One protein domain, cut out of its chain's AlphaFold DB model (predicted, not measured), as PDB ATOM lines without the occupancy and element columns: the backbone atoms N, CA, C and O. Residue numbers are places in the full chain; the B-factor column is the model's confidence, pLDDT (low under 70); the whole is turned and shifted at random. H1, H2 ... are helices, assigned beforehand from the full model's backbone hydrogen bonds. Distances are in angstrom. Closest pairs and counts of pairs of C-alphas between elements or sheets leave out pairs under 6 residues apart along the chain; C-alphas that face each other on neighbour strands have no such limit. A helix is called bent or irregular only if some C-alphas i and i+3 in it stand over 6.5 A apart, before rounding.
ATOM      1  N   GLU A  81     115.843 116.805 108.498       92.94
ATOM      2  CA  GLU A  81     114.962 115.753 107.990       92.94
ATOM      3  C   GLU A  81     114.141 116.210 106.785       92.94
ATOM      4  O   GLU A  81     114.089 115.502 105.778       92.94
ATOM      5  N   ALA A  82     113.550 117.405 106.845       94.25
ATOM      6  CA  ALA A  82     112.797 117.975 105.735       94.25
ATOM      7  C   ALA A  82     113.704 118.263 104.530       94.25
ATOM      8  O   ALA A  82     113.347 117.964 103.388       94.25
ATOM      9  N   LYS A  83     114.912 118.782 104.772       95.06
ATOM     10  CA  LYS A  83     115.916 119.024 103.727       95.06
ATOM     11  C   LYS A  83     116.353 117.734 103.040       95.06
ATOM     12  O   LYS A  83     116.407 117.680 101.813       95.06
ATOM     13  N   ARG A  84     116.630 116.683 103.815       94.81
ATOM     14  CA  ARG A  84     116.960 115.351 103.290       94.81
ATOM     15  C   ARG A  84     115.807 114.778 102.470       94.81
ATOM     16  O   ARG A  84     116.032 114.395 101.326       94.81
ATOM     17  N   ALA A  85     114.579 114.834 102.989       94.38
ATOM     18  CA  ALA A  85     113.397 114.397 102.252       94.38
ATOM     19  C   ALA A  85     113.256 115.140 100.914       94.38
ATOM     20  O   ALA A  85     112.956 114.513  99.904       94.38
ATOM     21  N   ALA A  86     113.524 116.453 100.868       95.62
ATOM     22  CA  ALA A  86     113.485 117.235  99.630       95.62
ATOM     23  C   ALA A  86     114.495 116.754  98.578       95.62
ATOM     24  O   ALA A  86     114.146 116.716  97.396       95.62
ATOM     25  N   ARG A  87     115.713 116.386  98.997       94.81
ATOM     26  CA  ARG A  87     116.748 115.825  98.111       94.81
ATOM     27  C   ARG A  87     116.338 114.441  97.602       94.81
ATOM     28  O   ARG A  87     116.381 114.201  96.401       94.81
ATOM     29  N   GLU A  88     115.850 113.570  98.488       93.50
ATOM     30  CA  GLU A  88     115.403 112.209  98.144       93.50
ATOM     31  C   GLU A  88     114.277 112.201  97.101       93.50
ATOM     32  O   GLU A  88     114.297 111.406  96.164       93.50
ATOM     33  N   VAL A  89     113.306 113.114  97.221       94.25
ATOM     34  CA  VAL A  89     112.162 113.190  96.293       94.25
ATOM     35  C   VAL A  89     112.386 114.140  95.103       94.25
ATOM     36  O   VAL A  89     111.460 114.375  94.317       94.25
ATOM     37  N   GLY A  90     113.584 114.726  94.962       93.19
ATOM     38  CA  GLY A  90     113.935 115.650  93.874       93.19
ATOM     39  C   GLY A  90     113.098 116.940  93.849       93.19
ATOM     40  O   GLY A  90     112.656 117.402  92.786       93.19
ATOM     41  N   LEU A  91     112.786 117.486  95.029       94.50
ATOM     42  CA  LEU A  91     112.054 118.747  95.220       94.50
ATOM     43  C   LEU A  91     112.905 119.865  95.845       94.50
ATOM     44  O   LEU A  91     112.407 120.977  96.029       94.50
ATOM     45  N   ASP A  92     114.184 119.612  96.090       92.38
ATOM     46  CA  ASP A  92     115.216 120.575  96.493       92.38
ATOM     47  C   ASP A  92     115.339 121.803  95.562       92.38
ATOM     48  O   ASP A  92     115.630 122.912  96.011       92.38
ATOM     49  N   ASN A  93     115.019 121.660  94.273       93.50
ATOM     50  CA  ASN A  93     114.965 122.780  93.327       93.50
ATOM     51  C   ASN A  93     113.578 123.473  93.242       93.50
ATOM     52  O   ASN A  93     113.348 124.362  92.413       93.50
ATOM     53  N   LYS A  94     112.607 123.095  94.089       93.69
ATOM     54  CA  LYS A  94     111.238 123.649  94.094       93.69
ATOM     55  C   LYS A  94     110.951 124.492  95.335       93.69
ATOM     56  O   LYS A  94     110.174 124.117  96.207       93.69
ATOM     57  N   ARG A  95     111.491 125.712  95.340       93.69
ATOM     58  CA  ARG A  95     111.369 126.677  96.449       93.69
ATOM     59  C   ARG A  95     109.944 126.934  96.953       93.69
ATOM     60  O   ARG A  95     109.752 127.118  98.146       93.69
ATOM     61  N   SER A  96     108.930 126.925  96.086       95.06
ATOM     62  CA  SER A  96     107.530 127.091  96.515       95.06
ATOM     63  C   SER A  96     107.040 125.951  97.413       95.06
ATOM     64  O   SER A  96     106.251 126.195  98.323       95.06
ATOM     65  N   VAL A  97     107.518 124.724  97.185       95.31
ATOM     66  CA  VAL A  97     107.225 123.567  98.039       95.31
ATOM     67  C   VAL A  97     107.951 123.711  99.372       95.31
ATOM     68  O   VAL A  97     107.327 123.558 100.416       95.31
ATOM     69  N   LEU A  98     109.232 124.091  99.337       95.31
ATOM     70  CA  LEU A  98     110.046 124.299 100.538       95.31
ATOM     71  C   LEU A  98     109.457 125.390 101.447       95.31
ATOM     72  O   LEU A  98     109.311 125.181 102.644       95.31
ATOM     73  N   LEU A  99     109.014 126.512 100.870       95.88
ATOM     74  CA  LEU A  99     108.343 127.598 101.599       95.88
ATOM     75  C   LEU A  99     106.974 127.208 102.161       95.88
ATOM     76  O   LEU A  99     106.492 127.845 103.094       95.88
ATOM     77  N   LYS A 100     106.299 126.226 101.556       95.12
ATOM     78  CA  LYS A 100     105.049 125.696 102.104       95.12
ATOM     79  C   LYS A 100     105.347 124.794 103.297       95.12
ATOM     80  O   LYS A 100     104.700 124.956 104.320       95.12
ATOM     81  N   ALA A 101     106.338 123.913 103.166       93.75
ATOM     82  CA  ALA A 101     106.789 123.050 104.251       93.75
ATOM     83  C   ALA A 101     107.291 123.870 105.447       93.75
ATOM     84  O   ALA A 101     106.912 123.577 106.568       93.75
ATOM     85  N   SER A 102     108.026 124.964 105.226       93.62
ATOM     86  CA  SER A 102     108.570 125.807 106.305       93.62
ATOM     87  C   SER A 102     107.515 126.535 107.150       93.62
ATOM     88  O   SER A 102     107.876 127.275 108.060       93.62
ATOM     89  N   ARG A 103     106.229 126.445 106.792       94.19
ATOM     90  CA  ARG A 103     105.123 126.986 107.595       94.19
ATOM     91  C   ARG A 103     104.659 126.009 108.670       94.19
ATOM     92  O   ARG A 103     103.957 126.437 109.576       94.19
ATOM     93  N   GLU A 104     105.014 124.736 108.543       93.19
ATOM     94  CA  GLU A 104     104.718 123.724 109.548       93.19
ATOM     95  C   GLU A 104     105.680 123.882 110.729       93.19
ATOM     96  O   GLU A 104     106.884 124.089 110.543       93.19
ATOM     97  N   GLU A 105     105.140 123.791 111.942       86.94
ATOM     98  CA  GLU A 105     105.896 123.990 113.185       86.94
ATOM     99  C   GLU A 105     106.797 122.787 113.514       86.94
ATOM    100  O   GLU A 105     107.927 122.971 113.963       86.94
ATOM    101  N   ASP A 106     106.332 121.566 113.227       92.00
ATOM    102  CA  ASP A 106     107.026 120.324 113.588       92.00
ATOM    103  C   ASP A 106     107.931 119.809 112.462       92.00
ATOM    104  O   ASP A 106     107.527 119.764 111.296       92.00
ATOM    105  N   SER A 107     109.125 119.320 112.813       89.81
ATOM    106  CA  SER A 107     110.099 118.763 111.858       89.81
ATOM    107  C   SER A 107     109.527 117.609 111.029       89.81
ATOM    108  O   SER A 107     109.720 117.574 109.810       89.81
ATOM    109  N   ASP A 108     108.768 116.717 111.667       90.25
ATOM    110  CA  ASP A 108     108.121 115.581 111.008       90.25
ATOM    111  C   ASP A 108     107.067 116.039 109.997       90.25
ATOM    112  O   ASP A 108     107.024 115.543 108.866       90.25
ATOM    113  N   LYS A 109     106.263 117.047 110.363       92.88
ATOM    114  CA  LYS A 109     105.242 117.632 109.482       92.88
ATOM    115  C   LYS A 109     105.872 118.339 108.288       92.88
ATOM    116  O   LYS A 109     105.347 118.238 107.179       92.88
ATOM    117  N   GLN A 110     107.021 118.994 108.467       93.50
ATOM    118  CA  GLN A 110     107.774 119.588 107.358       93.50
ATOM    119  C   GLN A 110     108.206 118.516 106.344       93.50
ATOM    120  O   GLN A 110     107.989 118.674 105.138       93.50
ATOM    121  N   ALA A 111     108.774 117.402 106.818       93.00
ATOM    122  CA  ALA A 111     109.198 116.300 105.956       93.00
ATOM    123  C   ALA A 111     108.004 115.593 105.288       93.00
ATOM    124  O   ALA A 111     108.048 115.273 104.095       93.00
ATOM    125  N   GLU A 112     106.905 115.390 106.017       93.56
ATOM    126  CA  GLU A 112     105.673 114.817 105.472       93.56
ATOM    127  C   GLU A 112     105.049 115.719 104.402       93.56
ATOM    128  O   GLU A 112     104.668 115.231 103.336       93.56
ATOM    129  N   ALA A 113     105.007 117.036 104.618       93.69
ATOM    130  CA  ALA A 113     104.501 117.992 103.636       93.69
ATOM    131  C   ALA A 113     105.269 117.904 102.305       93.69
ATOM    132  O   ALA A 113     104.664 117.975 101.229       93.69
ATOM    133  N   ILE A 114     106.587 117.689 102.366       94.31
ATOM    134  CA  ILE A 114     107.443 117.495 101.190       94.31
ATOM    135  C   ILE A 114     107.124 116.168 100.492       94.31
ATOM    136  O   ILE A 114     106.900 116.158  99.276       94.31
ATOM    137  N   ARG A 115     107.017 115.064 101.242       93.44
ATOM    138  CA  ARG A 115     106.630 113.750 100.691       93.44
ATOM    139  C   ARG A 115     105.240 113.786 100.049       93.44
ATOM    140  O   ARG A 115     105.059 113.317  98.926       93.44
ATOM    141  N   LYS A 116     104.268 114.428 100.697       93.69
ATOM    142  CA  LYS A 116     102.908 114.620 100.174       93.69
ATOM    143  C   LYS A 116     102.904 115.450  98.892       93.69
ATOM    144  O   LYS A 116     102.187 115.122  97.949       93.69
ATOM    145  N   ALA A 117     103.718 116.504  98.821       92.81
ATOM    146  CA  ALA A 117     103.870 117.294  97.602       92.81
ATOM    147  C   ALA A 117     104.473 116.470  96.449       92.81
ATOM    148  O   ALA A 117     104.051 116.628  95.300       92.81
ATOM    149  N   ALA A 118     105.415 115.567  96.743       92.75
ATOM    150  CA  ALA A 118     105.960 114.635  95.759       92.75
ATOM    151  C   ALA A 118     104.890 113.658  95.246       92.75
ATOM    152  O   ALA A 118     104.727 113.530  94.031       92.75
ATOM    153  N   ALA A 119     104.094 113.066  96.142       90.56
ATOM    154  CA  ALA A 119     102.988 112.178  95.778       90.56
ATOM    155  C   ALA A 119     101.933 112.886  94.908       90.56
ATOM    156  O   ALA A 119     101.530 112.372  93.869       90.56
ATOM    157  N   GLN A 120     101.544 114.116  95.257       89.31
ATOM    158  CA  GLN A 120     100.614 114.912  94.442       89.31
ATOM    159  C   GLN A 120     101.178 115.238  93.055       89.31
ATOM    160  O   GLN A 120     100.438 115.264  92.073       89.31
ATOM    161  N   LYS A 121     102.485 115.506  92.956       87.69
ATOM    162  CA  LYS A 121     103.156 115.725  91.668       87.69
ATOM    163  C   LYS A 121     103.145 114.448  90.825       87.69
ATOM    164  O   LYS A 121     102.930 114.554  89.622       87.69
ATOM    165  N   ALA A 122     103.365 113.284  91.434       84.75
ATOM    166  CA  ALA A 122     103.297 111.995  90.752       84.75
ATOM    167  C   ALA A 122     101.873 111.708  90.245       84.75
ATOM    168  O   ALA A 122     101.698 111.502  89.049       84.75
ATOM    169  N   ALA A 123     100.856 111.862  91.098       83.00
ATOM    170  CA  ALA A 123      99.449 111.659  90.734       83.00
ATOM    171  C   ALA A 123      98.942 112.627  89.647       83.00
ATOM    172  O   ALA A 123      98.043 112.305  88.883       83.00
ATOM    173  N   ARG A 124      99.508 113.840  89.559       79.12
ATOM    174  CA  ARG A 124      99.224 114.772  88.451       79.12
ATOM    175  C   ARG A 124      99.955 114.418  87.157       79.12
ATOM    176  O   ARG A 124      99.549 114.902  86.106       79.12
ATOM    177  N   LYS A 125     101.084 113.709  87.252       74.56
ATOM    178  CA  LYS A 125     101.914 113.331  86.103       74.56
ATOM    179  C   LYS A 125     101.400 112.059  85.438       74.56
ATOM    180  O   LYS A 125     101.598 111.911  84.236       74.56
ATOM    181  N   GLU A 126     100.743 111.176  86.185       57.91
ATOM    182  CA  GLU A 126      99.920 110.141  85.568       57.91
ATOM    183  C   GLU A 126      98.901 110.833  84.658       57.91
ATOM    184  O   GLU A 126      98.198 111.745  85.116       57.91
ATOM    185  N   PRO A 127      98.846 110.484  83.356       54.38
ATOM    186  CA  PRO A 127      97.753 110.954  82.539       54.38
ATOM    187  C   PRO A 127      96.496 110.472  83.251       54.38
ATOM    188  O   PRO A 127      96.342 109.275  83.492       54.38
ATOM    189  N   LYS A 128      95.606 111.400  83.620       59.06
ATOM    190  CA  LYS A 128      94.212 111.020  83.818       59.06
ATOM    191  C   LYS A 128      93.841 110.380  82.497       59.06
ATOM    192  O   LYS A 128      93.710 111.111  81.517       59.06
ATOM    193  N   VAL A 129      93.829 109.049  82.453       52.00
ATOM    194  CA  VAL A 129      93.321 108.296  81.317       52.00
ATOM    195  C   VAL A 129      91.980 108.954  81.065       52.00
ATOM    196  O   VAL A 129      91.127 108.957  81.956       52.00
ATOM    197  N   ALA A 130      91.872 109.696  79.958       54.62
ATOM    198  CA  ALA A 130      90.585 110.215  79.542       54.62
ATOM    199  C   ALA A 130      89.713 108.970  79.526       54.62
ATOM    200  O   ALA A 130      90.111 108.012  78.864       54.62
ATOM    201  N   ALA A 131      88.680 108.938  80.379       54.50
ATOM    202  CA  ALA A 131      87.808 107.781  80.508       54.50
ATOM    203  C   ALA A 131      87.527 107.305  79.090       54.50
ATOM    204  O   ALA A 131      87.078 108.118  78.277       54.50
ATOM    205  N   ASP A 132      87.977 106.090  78.770       53.03
ATOM    206  CA  ASP A 132      87.914 105.592  77.407       53.03
ATOM    207  C   ASP A 132      86.426 105.613  77.041       53.03
ATOM    208  O   ASP A 132      85.646 104.901  77.688       53.03
ATOM    209  N   PRO A 133      86.004 106.479  76.099       55.06
ATOM    210  CA  PRO A 133      84.589 106.720  75.839       55.06
ATOM    211  C   PRO A 133      83.879 105.461  75.330       55.06
ATOM    212  O   PRO A 133      82.655 105.439  75.270       55.06
ATOM    213  N   LEU A 134      84.632 104.408  74.988       54.16
ATOM    214  CA  LEU A 134      84.103 103.103  74.613       54.16
ATOM    215  C   LEU A 134      83.739 102.203  75.810       54.16
ATOM    216  O   LEU A 134      83.067 101.194  75.619       54.16
ATOM    217  N   THR A 135      84.201 102.522  77.022       59.19
ATOM    218  CA  THR A 135      84.035 101.670  78.221       59.19
ATOM    219  C   THR A 135      83.273 102.335  79.366       59.19
ATOM    220  O   THR A 135      82.807 101.636  80.263       59.19
ATOM    221  N   ASP A 136      83.111 103.658  79.327       63.88
ATOM    222  CA  ASP A 136      82.338 104.428  80.303       63.88
ATOM    223  C   ASP A 136      81.309 105.300  79.569       63.88
ATOM    224  O   ASP A 136      81.566 106.452  79.205       63.88
ATOM    225  N   GLU A 137      80.136 104.710  79.320       59.66
ATOM    226  CA  GLU A 137      79.009 105.348  78.626       59.66
ATOM    227  C   GLU A 137      78.584 106.655  79.315       59.66
ATOM    228  O   GLU A 137      78.298 107.645  78.644       59.66
ATOM    229  N   LEU A 138      78.657 106.716  80.650       63.09
ATOM    230  CA  LEU A 138      78.306 107.909  81.422       63.09
ATOM    231  C   LEU A 138      79.321 109.045  81.198       63.09
ATOM    232  O   LEU A 138      78.955 110.224  81.110       63.09
ATOM    233  N   ALA A 139      80.611 108.712  81.084       63.19
ATOM    234  CA  ALA A 139      81.645 109.687  80.749       63.19
ATOM    235  C   ALA A 139      81.519 110.187  79.303       63.19
ATOM    236  O   ALA A 139      81.730 111.381  79.061       63.19
ATOM    237  N   ALA A 140      81.142 109.314  78.364       68.44
ATOM    238  CA  ALA A 140      80.861 109.689  76.981       68.44
ATOM    239  C   ALA A 140      79.655 110.641  76.894       68.44
ATOM    240  O   ALA A 140      79.753 111.704  76.277       68.44
ATOM    241  N   GLU A 141      78.563 110.344  77.600       75.44
ATOM    242  CA  GLU A 141      77.389 111.220  77.696       75.44
ATOM    243  C   GLU A 141      77.736 112.595  78.287       75.44
ATOM    244  O   GLU A 141      77.352 113.627  77.736       75.44
ATOM    245  N   CYS A 142      78.536 112.644  79.359       76.62
ATOM    246  CA  CYS A 142      78.996 113.909  79.943       76.62
ATOM    247  C   CYS A 142      79.868 114.732  78.979       76.62
ATOM    248  O   CYS A 142      79.842 115.967  79.017       76.62
ATOM    249  N   GLN A 143      80.675 114.078  78.139       77.12
ATOM    250  CA  GLN A 143      81.483 114.756  77.123       77.12
ATOM    251  C   GLN A 143      80.605 115.317  76.002       77.12
ATOM    252  O   GLN A 143      80.786 116.474  75.620       77.12
ATOM    253  N   VAL A 144      79.619 114.544  75.536       79.00
ATOM    254  CA  VAL A 144      78.633 114.992  74.541       79.00
ATOM    255  C   VAL A 144      77.813 116.160  75.083       79.00
ATOM    256  O   VAL A 144      77.672 117.161  74.389       79.00
ATOM    257  N   ALA A 145      77.345 116.098  76.331       80.62
ATOM    258  CA  ALA A 145      76.599 117.187  76.959       80.62
ATOM    259  C   ALA A 145      77.421 118.484  77.014       80.62
ATOM    260  O   ALA A 145      76.956 119.530  76.576       80.62
ATOM    261  N   ARG A 146      78.688 118.410  77.444       83.56
ATOM    262  CA  ARG A 146      79.594 119.574  77.468       83.56
ATOM    263  C   ARG A 146      79.867 120.141  76.079       83.56
ATOM    264  O   ARG A 146      79.970 121.357  75.927       83.56
ATOM    265  N   LEU A 147      80.001 119.272  75.079       84.88
ATOM    266  CA  LEU A 147      80.170 119.687  73.691       84.88
ATOM    267  C   LEU A 147      78.906 120.383  73.174       84.88
ATOM    268  O   LEU A 147      79.012 121.426  72.538       84.88
ATOM    269  N   MET A 148      77.724 119.851  73.489       84.12
ATOM    270  CA  MET A 148      76.441 120.446  73.115       84.12
ATOM    271  C   MET A 148      76.191 121.775  73.831       84.12
ATOM    272  O   MET A 148      75.705 122.713  73.205       84.12
ATOM    273  N   ASP A 149      76.578 121.907  75.097       87.62
ATOM    274  CA  ASP A 149      76.501 123.172  75.835       87.62
ATOM    275  C   ASP A 149      77.418 124.232  75.214       87.62
ATOM    276  O   ASP A 149      76.995 125.364  74.973       87.62
ATOM    277  N   ALA A 150      78.660 123.861  74.884       86.81
ATOM    278  CA  ALA A 150      79.599 124.749  74.202       86.81
ATOM    279  C   ALA A 150      79.112 125.127  72.791       86.81
ATOM    280  O   ALA A 150      79.189 126.294  72.405       86.81
ATOM    281  N   TRP A 151      78.553 124.166  72.047       85.38
ATOM    282  CA  TRP A 151      77.914 124.395  70.752       85.38
ATOM    283  C   TRP A 151      76.758 125.384  70.881       85.38
ATOM    284  O   TRP A 151      76.683 126.342  70.119       85.38
ATOM    285  N   ASN A 152      75.901 125.213  71.889       87.31
ATOM    286  CA  ASN A 152      74.750 126.074  72.148       87.31
ATOM    287  C   ASN A 152      75.113 127.462  72.696       87.31
ATOM    288  O   ASN A 152      74.328 128.396  72.528       87.31
ATOM    289  N   ALA A 153      76.287 127.622  73.303       87.94
ATOM    290  CA  ALA A 153      76.811 128.917  73.725       87.94
ATOM    291  C   ALA A 153      77.473 129.698  72.575       87.94
ATOM    292  O   ALA A 153      77.538 130.927  72.620       87.94
ATOM    293  N   ALA A 154      77.957 129.011  71.535       86.75
ATOM    294  CA  ALA A 154      78.584 129.648  70.381       86.75
ATOM    295  C   ALA A 154      77.557 130.395  69.509       86.75
ATOM    296  O   ALA A 154      76.416 129.952  69.354       86.75
TER     297      ALA A 154
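This is residues 81 to 154 of the 179 residues of an uncharacterized protein of Methylocystis sp. B8 (UniProt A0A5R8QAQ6). A long helix, H3, has two short helices, H1 and H2, packed on its first part as a small head, while its last residues, 120 to 125, stick out from that head toward a long link with no named element. Beyond this link H4 stands by itself at the far end of the domain, turned across the long axis and touching no helix. The printed part has 74 residues with four named helices, in the order H1, H2, H3, H4, and no named strand; its class is all helix. It is extended, with a radius of gyration of the C-alphas of 19.8 A, and elongated, spanning 52 by 28 by 21 A.

H3, residues 107 to 125, is the longest helix. H3 touches H1, residues 81 to 88, with its residues 107 to 115 alone; the closest C-alphas of the two helices, those of Ala 82 and Ala 111, are 4.0 A apart. The two run the same way at a shallow tilt of 27 degrees. H3 touches H2, residues 95 to 101, with its residues 109 to 117 alone; the closest C-alphas of the two helices, those of Ala 101 and Gln 110, are 4.8 A apart. These two run opposite ways at a steep tilt of 53 degrees. H1 and H2 are close but not clearly touching, with the C-alphas of Ala 86 and Leu 98 closest at 7.9 A. They run opposite ways at a steep tilt of 40 degrees. H4, residues 137 to 153, is apart from H1, H2 and H3. In H1, H2, H3 and H4 every O i to N i+4 pair is within hydrogen-bond range.

H3 measures 27.6 A from its first to its last C-alpha, from C-alpha 107 at (110.099, 118.763, 111.858) to C-alpha 125 at (101.914, 113.331, 86.103). H4 measures 24.2 A and ends with C-alpha 153 at (76.811, 128.917, 73.725). H1 begins with C-alpha 81 at (114.962, 115.753, 107.990) and measures 10.5 A; H2 measures 9.7 A. No helix is bent or irregular.

The two C-alphas farthest apart, those of Glu 81 and Asn 152, are 54.8 A apart. The printed part, residues 81 to 154, has no cut. The link from H2 to H3 is tight, with 5 residues, that from H1 to H2 is short, with 6, and that from H3 to H4 is long, with 11. Residues 120 to 129, of which 120 to 125 belong to H3, stand free, and so do residues 144 to 154, of which 144 to 153 belong to H4. The mean pLDDT of the printed part is 83.5; residues 126 to 140 are under 70.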